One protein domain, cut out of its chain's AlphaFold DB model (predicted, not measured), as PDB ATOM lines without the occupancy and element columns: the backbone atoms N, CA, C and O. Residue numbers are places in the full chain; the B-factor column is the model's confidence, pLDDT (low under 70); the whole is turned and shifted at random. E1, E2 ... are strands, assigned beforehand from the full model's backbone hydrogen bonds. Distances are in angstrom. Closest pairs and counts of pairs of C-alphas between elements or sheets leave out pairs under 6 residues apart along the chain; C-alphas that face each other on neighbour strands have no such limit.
ATOM      1  N   ALA A  14     289.229 223.055 234.461       85.31
ATOM      2  CA  ALA A  14     289.228 222.226 235.659       85.31
ATOM      3  C   ALA A  14     289.431 220.742 235.334       85.31
ATOM      4  O   ALA A  14     288.969 220.245 234.307       85.31
ATOM      5  N   ASN A  15     290.082 220.039 236.255       85.31
ATOM      6  CA  ASN A  15     290.326 218.602 236.235       85.31
ATOM      7  C   ASN A  15     289.570 217.911 237.378       85.31
ATOM      8  O   ASN A  15     289.172 218.545 238.354       85.31
ATOM      9  N   ILE A  16     289.446 216.582 237.310       86.50
ATOM     10  CA  ILE A  16     288.925 215.788 238.432       86.50
ATOM     11  C   ILE A  16     289.758 216.035 239.697       86.50
ATOM     12  O   ILE A  16     290.996 215.934 239.682       86.50
ATOM     13  N   GLY A  17     289.051 216.329 240.788       84.62
ATOM     14  CA  GLY A  17     289.583 216.726 242.088       84.62
ATOM     15  C   GLY A  17     289.756 218.236 242.278       84.62
ATOM     16  O   GLY A  17     290.012 218.654 243.404       84.62
ATOM     17  N   ASP A  18     289.639 219.054 241.228       89.94
ATOM     18  CA  ASP A  18     289.661 220.513 241.372       89.94
ATOM     19  C   ASP A  18     288.332 221.012 241.970       89.94
ATOM     20  O   ASP A  18     287.279 220.384 241.806       89.94
ATOM     21  N   ILE A  19     288.380 222.162 242.650       90.88
ATOM     22  CA  ILE A  19     287.190 222.854 243.156       90.88
ATOM     23  C   ILE A  19     286.820 223.987 242.205       90.88
ATOM     24  O   ILE A  19     287.632 224.873 241.935       90.88
ATOM     25  N   LEU A  20     285.572 223.996 241.748       93.12
ATOM     26  CA  LEU A  20     284.963 225.125 241.059       93.12
ATOM     27  C   LEU A  20     284.361 226.070 242.097       93.12
ATOM     28  O   LEU A  20     283.594 225.637 242.957       93.12
ATOM     29  N   VAL A  21     284.678 227.355 241.997       92.94
ATOM     30  CA  VAL A  21     284.058 228.410 242.799       92.94
ATOM     31  C   VAL A  21     283.203 229.261 241.879       92.94
ATOM     32  O   VAL A  21     283.693 229.756 240.861       92.94
ATOM     33  N   THR A  22     281.930 229.430 242.216       94.31
ATOM     34  CA  THR A  22     280.993 230.209 241.405       94.31
ATOM     35  C   THR A  22     280.913 231.673 241.845       94.31
ATOM     36  O   THR A  22     281.422 232.044 242.907       94.31
ATOM     37  N   GLU A  23     280.297 232.539 241.037       93.62
ATOM     38  CA  GLU A  23     280.134 233.961 241.370       93.62
ATOM     39  C   GLU A  23     279.310 234.183 242.642       93.62
ATOM     40  O   GLU A  23     279.665 235.047 243.448       93.62
ATOM     41  N   LYS A  24     278.280 233.362 242.880       93.00
ATOM     42  CA  LYS A  24     277.489 233.382 244.123       93.00
ATOM     43  C   LYS A  24     278.210 232.726 245.307       93.00
ATOM     44  O   LYS A  24     277.657 232.672 246.402       93.00
ATOM     45  N   GLY A  25     279.441 232.247 245.117       90.44
ATOM     46  CA  GLY A  25     280.282 231.673 246.170       90.44
ATOM     47  C   GLY A  25     280.045 230.187 246.447       90.44
ATOM     48  O   GLY A  25     280.594 229.674 247.425       90.44
ATOM     49  N   GLY A  26     279.275 229.495 245.604       90.94
ATOM     50  CA  GLY A  26     279.121 228.044 245.676       90.94
ATOM     51  C   GLY A  26     280.444 227.347 245.371       90.94
ATOM     52  O   GLY A  26     281.196 227.782 244.493       90.94
ATOM     53  N   LYS A  27     280.753 226.285 246.117       92.31
ATOM     54  CA  LYS A  27     281.981 225.503 245.938       92.31
ATOM     55  C   LYS A  27     281.641 224.075 245.561       92.31
ATOM     56  O   LYS A  27     280.937 223.390 246.298       92.31
ATOM     57  N   TYR A  28     282.199 223.623 244.448       91.94
ATOM     58  CA  TYR A  28     281.876 222.332 243.860       91.94
ATOM     59  C   TYR A  28     283.133 221.513 243.632       91.94
ATOM     60  O   TYR A  28     284.053 221.984 242.971       91.94
ATOM     61  N   LEU A  29     283.167 220.284 244.138       90.69
ATOM     62  CA  LEU A  29     284.236 219.337 243.861       90.69
ATOM     63  C   LEU A  29     283.863 218.473 242.653       90.69
ATOM     64  O   LEU A  29     282.785 217.877 242.616       90.69
ATOM     65  N   LEU A  30     284.773 218.387 241.683       88.62
ATOM     66  CA  LEU A  30     284.641 217.468 240.556       88.62
ATOM     67  C   LEU A  30     285.074 216.068 240.979       88.62
ATOM     68  O   LEU A  30     286.260 215.831 241.222       88.62
ATOM     69  N   VAL A  31     284.125 215.137 241.035       86.50
ATOM     70  CA  VAL A  31     284.389 213.736 241.380       86.50
ATOM     71  C   VAL A  31     283.952 212.810 240.256       86.50
ATOM     72  O   VAL A  31     283.024 213.093 239.499       86.50
ATOM     73  N   GLN A  32     284.634 211.678 240.148       83.19
ATOM     74  CA  GLN A  32     284.338 210.644 239.171       83.19
ATOM     75  C   GLN A  32     284.323 209.297 239.890       83.19
ATOM     76  O   GLN A  32     285.134 209.058 240.788       83.19
ATOM     77  N   ASN A  33     283.402 208.418 239.502       72.25
ATOM     78  CA  ASN A  33     283.390 207.056 240.012       72.25
ATOM     79  C   ASN A  33     284.601 206.290 239.451       72.25
ATOM     80  O   ASN A  33     284.682 206.077 238.245       72.25
ATOM     81  N   MET A  34     285.531 205.882 240.321       65.88
ATOM     82  CA  MET A  34     286.732 205.128 239.930       65.88
ATOM     83  C   MET A  34     286.478 203.623 239.728       65.88
ATOM     84  O   MET A  34     287.382 202.908 239.310       65.88
ATOM     85  N   CYS A  35     285.276 203.114 240.021       65.69
ATOM     86  CA  CYS A  35     284.979 201.677 239.982       65.69
ATOM     87  C   CYS A  35     284.691 201.116 238.569       65.69
ATOM     88  O   CYS A  35     284.149 200.018 238.462       65.69
ATOM     89  N   GLY A  36     285.023 201.829 237.487       56.31
ATOM     90  CA  GLY A  36     284.806 201.361 236.114       56.31
ATOM     91  C   GLY A  36     285.694 202.064 235.087       56.31
ATOM     92  O   GLY A  36     286.245 203.126 235.356       56.31
ATOM     93  N   GLU A  37     285.807 201.477 233.892       56.03
ATOM     94  CA  GLU A  37     286.628 201.986 232.774       56.03
ATOM     95  C   GLU A  37     286.124 203.311 232.166       56.03
ATOM     96  O   GLU A  37     286.737 203.855 231.249       56.03
ATOM     97  N   CYS A  38     285.002 203.847 232.647       56.03
ATOM     98  CA  CYS A  38     284.380 205.021 232.055       56.03
ATOM     99  C   CYS A  38     284.896 206.319 232.692       56.03
ATOM    100  O   CYS A  38     284.647 206.593 233.866       56.03
ATOM    101  N   GLU A  39     285.521 207.171 231.871       62.16
ATOM    102  CA  GLU A  39     285.925 208.550 232.212       62.16
ATOM    103  C   GLU A  39     284.742 209.471 232.603       62.16
ATOM    104  O   GLU A  39     284.931 210.555 233.152       62.16
ATOM    105  N   TYR A  40     283.506 209.025 232.348       66.81
ATOM    106  CA  TYR A  40     282.256 209.766 232.526       66.81
ATOM    107  C   TYR A  40     281.144 208.827 233.015       66.81
ATOM    108  O   TYR A  40     281.145 207.650 232.647       66.81
ATOM    109  N   PRO A  41     280.153 209.318 233.780       70.75
ATOM    110  CA  PRO A  41     279.857 210.725 234.078       70.75
ATOM    111  C   PRO A  41     280.636 211.319 235.269       70.75
ATOM    112  O   PRO A  41     281.053 210.606 236.180       70.75
ATOM    113  N   ILE A  42     280.787 212.648 235.266       85.44
ATOM    114  CA  ILE A  42     281.370 213.448 236.353       85.44
ATOM    115  C   ILE A  42     280.237 213.928 237.260       85.44
ATOM    116  O   ILE A  42     279.233 214.454 236.772       85.44
ATOM    117  N   ALA A  43     280.402 213.781 238.572       86.94
ATOM    118  CA  ALA A  43     279.497 214.366 239.549       86.94
ATOM    119  C   ALA A  43     280.086 215.663 240.122       86.94
ATOM    120  O   ALA A  43     281.293 215.775 240.351       86.94
ATOM    121  N   LEU A  44     279.214 216.642 240.352       88.88
ATOM    122  CA  LEU A  44     279.522 217.880 241.052       88.88
ATOM    123  C   LEU A  44     278.987 217.777 242.472       88.88
ATOM    124  O   LEU A  44     277.776 217.817 242.694       88.88
ATOM    125  N   LEU A  45     279.907 217.645 243.420       90.00
ATOM    126  CA  LEU A  45     279.601 217.632 244.843       90.00
ATOM    127  C   LEU A  45     279.625 219.067 245.365       90.00
ATOM    128  O   LEU A  45     280.677 219.705 245.338       90.00
ATOM    129  N   ASN A  46     278.494 219.573 245.844       90.38
ATOM    130  CA  ASN A  46     278.449 220.859 246.520       90.38
ATOM    131  C   ASN A  46     279.044 220.704 247.926       90.38
ATOM    132  O   ASN A  46     278.520 219.979 248.767       90.38
ATOM    133  N   ILE A  47     280.158 221.391 248.174       88.12
ATOM    134  CA  ILE A  47     280.929 221.296 249.420       88.12
ATOM    135  C   ILE A  47     280.209 222.018 250.564       88.12
ATOM    136  O   ILE A  47     280.404 221.686 251.729       88.12
ATOM    137  N   ASN A  48     279.383 223.019 250.256       85.31
ATOM    138  CA  ASN A  48     278.633 223.758 251.265       85.31
ATOM    139  C   ASN A  48     277.473 222.935 251.843       85.31
ATOM    140  O   ASN A  48     277.131 223.123 253.008       85.31
ATOM    141  N   THR A  49     276.865 222.059 251.039       88.12
ATOM    142  CA  THR A  49     275.680 221.262 251.410       88.12
ATOM    143  C   THR A  49     275.941 219.761 251.516       88.12
ATOM    144  O   THR A  49     275.021 219.027 251.864       88.12
ATOM    145  N   ASP A  50     277.164 219.314 251.224       85.38
ATOM    146  CA  ASP A  50     277.603 217.913 251.242       85.38
ATOM    147  C   ASP A  50     276.682 216.968 250.446       85.38
ATOM    148  O   ASP A  50     276.284 215.891 250.889       85.38
ATOM    149  N   ASN A  51     276.276 217.403 249.249       87.50
ATOM    150  CA  ASN A  51     275.396 216.632 248.376       87.50
ATOM    151  C   ASN A  51     275.828 216.709 246.908       87.50
ATOM    152  O   ASN A  51     276.495 217.643 246.461       87.50
ATOM    153  N   ILE A  52     275.450 215.688 246.138       87.75
ATOM    154  CA  ILE A  52     275.624 215.710 244.685       87.75
ATOM    155  C   ILE A  52     274.542 216.618 244.110       87.75
ATOM    156  O   ILE A  52     273.358 216.292 244.182       87.75
ATOM    157  N   GLU A  53     274.948 217.742 243.528       87.94
ATOM    158  CA  GLU A  53     274.015 218.705 242.935       87.94
ATOM    159  C   GLU A  53     273.746 218.392 241.460       87.94
ATOM    160  O   GLU A  53     272.651 218.622 240.952       87.94
ATOM    161  N   MET A  54     274.735 217.831 240.756       86.75
ATOM    162  CA  MET A  54     274.623 217.541 239.330       86.75
ATOM    163  C   MET A  54     275.484 216.345 238.922       86.75
ATOM    164  O   MET A  54     276.589 216.154 239.425       86.75
ATOM    165  N   ILE A  55     274.997 215.580 237.945       87.38
ATOM    166  CA  ILE A  55     275.769 214.583 237.200       87.38
ATOM    167  C   ILE A  55     275.802 215.032 235.742       87.38
ATOM    168  O   ILE A  55     274.777 215.427 235.185       87.38
ATOM    169  N   THR A  56     276.970 214.997 235.111       84.62
ATOM    170  CA  THR A  56     277.131 215.477 233.741       84.62
ATOM    171  C   THR A  56     278.153 214.667 232.955       84.62
ATOM    172  O   THR A  56     279.107 214.116 233.496       84.62
ATOM    173  N   THR A  57     277.952 214.601 231.642       83.12
ATOM    174  CA  THR A  57     278.917 214.061 230.675       83.12
ATOM    175  C   THR A  57     279.842 215.148 230.125       83.12
ATOM    176  O   THR A  57     280.674 214.880 229.261       83.12
ATOM    177  N   ARG A  58     279.700 216.397 230.596       79.25
ATOM    178  CA  ARG A  58     280.537 217.518 230.175       79.25
ATOM    179  C   ARG A  58     281.981 217.272 230.596       79.25
ATOM    180  O   ARG A  58     282.277 217.113 231.773       79.25
ATOM    181  N   THR A  59     282.873 217.315 229.616       70.56
ATOM    182  CA  THR A  59     284.295 216.992 229.789       70.56
ATOM    183  C   THR A  59     285.158 218.206 230.133       70.56
ATOM    184  O   THR A  59     286.311 218.065 230.526       70.56
ATOM    185  N   ILE A  60     284.613 219.419 229.975       81.06
ATOM    186  CA  ILE A  60     285.354 220.675 230.120       81.06
ATOM    187  C   ILE A  60     284.538 221.682 230.932       81.06
ATOM    188  O   ILE A  60     283.468 222.131 230.499       81.06
ATOM    189  N   PHE A  61     285.110 222.112 232.054       88.00
ATOM    190  CA  PHE A  61     284.633 223.223 232.877       88.00
ATOM    191  C   PHE A  61     285.654 224.344 232.825       88.00
ATOM    192  O   PHE A  61     286.837 224.090 233.059       88.00
ATOM    193  N   CYS A  62     285.195 225.564 232.526       90.12
ATOM    194  CA  CYS A  62     286.071 226.723 232.489       90.12
ATOM    195  C   CYS A  62     285.539 227.918 233.260       90.12
ATOM    196  O   CYS A  62     284.327 228.101 233.347       90.12
ATOM    197  N   VAL A  63     286.451 228.776 233.719       89.62
ATOM    198  CA  VAL A  63     286.101 230.114 234.213       89.62
ATOM    199  C   VAL A  63     285.258 230.857 233.164       89.62
ATOM    200  O   VAL A  63     285.487 230.738 231.958       89.62
ATOM    201  N   GLY A  64     284.224 231.562 233.622       87.88
ATOM    202  CA  GLY A  64     283.245 232.270 232.798       87.88
ATOM    203  C   GLY A  64     282.198 231.374 232.126       87.88
ATOM    204  O   GLY A  64     281.350 231.876 231.390       87.88
ATOM    205  N   LYS A  65     282.226 230.049 232.332       90.19
ATOM    206  CA  LYS A  65     281.179 229.146 231.830       90.19
ATOM    207  C   LYS A  65     280.086 228.945 232.869       90.19
ATOM    208  O   LYS A  65     280.358 228.930 234.066       90.19
ATOM    209  N   SER A  66     278.866 228.745 232.372       89.69
ATOM    210  CA  SER A  66     277.730 228.403 233.216       89.69
ATOM    211  C   SER A  66     277.937 227.044 233.883       89.69
ATOM    212  O   SER A  66     278.416 226.081 233.262       89.69
ATOM    213  N   LEU A  67     277.552 227.002 235.150       87.06
ATOM    214  CA  LEU A  67     277.497 225.838 236.008       87.06
ATOM    215  C   LEU A  67     276.175 225.902 236.770       87.06
ATOM    216  O   LEU A  67     276.042 226.701 237.691       87.06
ATOM    217  N   SER A  68     275.197 225.085 236.367       79.75
ATOM    218  CA  SER A  68     273.821 225.213 236.874       79.75
ATOM    219  C   SER A  68     273.278 226.639 236.620       79.75
ATOM    220  O   SER A  68     273.451 227.157 235.513       79.75
ATOM    221  N   ASP A  69     272.688 227.283 237.632       84.81
ATOM    222  CA  ASP A  69     272.157 228.659 237.611       84.81
ATOM    223  C   ASP A  69     273.195 229.742 237.995       84.81
ATOM    224  O   ASP A  69     272.850 230.800 238.544       84.81
ATOM    225  N   ASP A  70     274.483 229.481 237.771       90.38
ATOM    226  CA  ASP A  70     275.579 230.393 238.107       90.38
ATOM    227  C   ASP A  70     276.752 230.281 237.113       90.38
ATOM    228  O   ASP A  70     276.714 229.495 236.163       90.38
ATOM    229  N   TYR A  71     277.805 231.074 237.315       92.38
ATOM    230  CA  TYR A  71     279.020 231.068 236.501       92.38
ATOM    231  C   TYR A  71     280.249 230.715 237.331       92.38
ATOM    232  O   TYR A  71     280.394 231.140 238.475       92.38
ATOM    233  N   ILE A  72     281.169 229.955 236.734       93.00
ATOM    234  CA  ILE A  72     282.455 229.623 237.357       93.00
ATOM    235  C   ILE A  72     283.320 230.883 237.383       93.00
ATOM    236  O   ILE A  72     283.707 231.397 236.336       93.00
ATOM    237  N   LYS A  73     283.664 231.353 238.577       94.19
ATOM    238  CA  LYS A  73     284.533 232.510 238.802       94.19
ATOM    239  C   LYS A  73     286.000 232.108 238.922       94.19
ATOM    240  O   LYS A  73     286.881 232.816 238.444       94.19
ATOM    241  N   GLU A  74     286.265 230.986 239.578       93.25
ATOM    242  CA  GLU A  74     287.616 230.528 239.894       93.25
ATOM    243  C   GLU A  74     287.676 228.997 239.906       93.25
ATOM    244  O   GLU A  74     286.689 228.317 240.191       93.25
ATOM    245  N   ILE A  75     288.859 228.463 239.603       91.69
ATOM    246  CA  ILE A  75     289.186 227.047 239.757       91.69
ATOM    247  C   ILE A  75     290.331 226.951 240.763       91.69
ATOM    248  O   ILE A  75     291.417 227.486 240.525       91.69
ATOM    249  N   ILE A  76     290.097 226.258 241.877       90.06
ATOM    250  CA  ILE A  76     291.121 225.930 242.871       90.06
ATOM    251  C   ILE A  76     291.666 224.539 242.525       90.06
ATOM    252  O   ILE A  76     290.940 223.551 242.664       90.06
ATOM    253  N   PRO A  77     292.932 224.430 242.087       88.38
ATOM    254  CA  PRO A  77     293.496 223.146 241.702       88.38
ATOM    255  C   PRO A  77     293.633 222.198 242.895       88.38
ATOM    256  O   PRO A  77     293.978 222.629 243.999       88.38
ATOM    257  N   LYS A  78     293.466 220.894 242.661       86.06
ATOM    258  CA  LYS A  78     293.482 219.859 243.707       86.06
ATOM    259  C   LYS A  78     294.738 219.822 244.564       86.06
ATOM    260  O   LYS A  78     294.681 219.505 245.744       86.06
ATOM    261  N   ASN A  79     295.881 220.202 243.994       84.00
ATOM    262  CA  ASN A  79     297.151 220.268 244.719       84.00
ATOM    263  C   ASN A  79     297.218 221.416 245.745       84.00
ATOM    264  O   ASN A  79     298.151 221.455 246.541       84.00
TER     265      ASN A  79
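What this domain is: This is residues 14 to 79 of the 86 residues of an uncharacterized protein of Clostridium tagluense (UniProt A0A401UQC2). One strongly twisted sheet of five strands makes this domain, and a long link, residues 57 to 69, leads between its edge strands E4 and E5. The E2 to E3 link lies at one end of the longest axis. The 66 printed residues hold no named helix and strands E1 to E5, in antiparallel sheet order E4 E3 E2 E1 E5; the class is all strand, with under half of the residues in named elements. It is compact, radius of gyration of the C-alphas 11.2 A, spanning 34 by 25 by 22 A.

Where its parts are: Find C-alpha 19 at (287.190, 222.854, 243.156), where E1, residues 19 to 22, begins. Next come E2, residues 27 to 32, 16.5 A; E3, 42 to 46; E4, 51 to 56, 14.8 A; and E5, 70 to 76, 16.9 A, ending at (291.121, 225.930, 242.871).

How they stand to each other: E1 to E4 form a meander, each strand the antiparallel neighbour of the one before. Within hydrogen-bond range, find N 28 and O 20, 2.9 A, in hairpin E1 and E2; N 31 and O 43, 3.0 A, in hairpin E2 and E3; N 44 and O 54, 2.8 A, in hairpin E3 and E4; and N 19 and O 76, 2.9 A, between antiparallel E1 and E5. E4 and E5 are apart.

The domain as a whole: The C-alphas farthest apart, of Lys 24 and Glu 37, are 34.6 A apart. The printed part has no cut; residues 34 to 40 have pLDDT under 70.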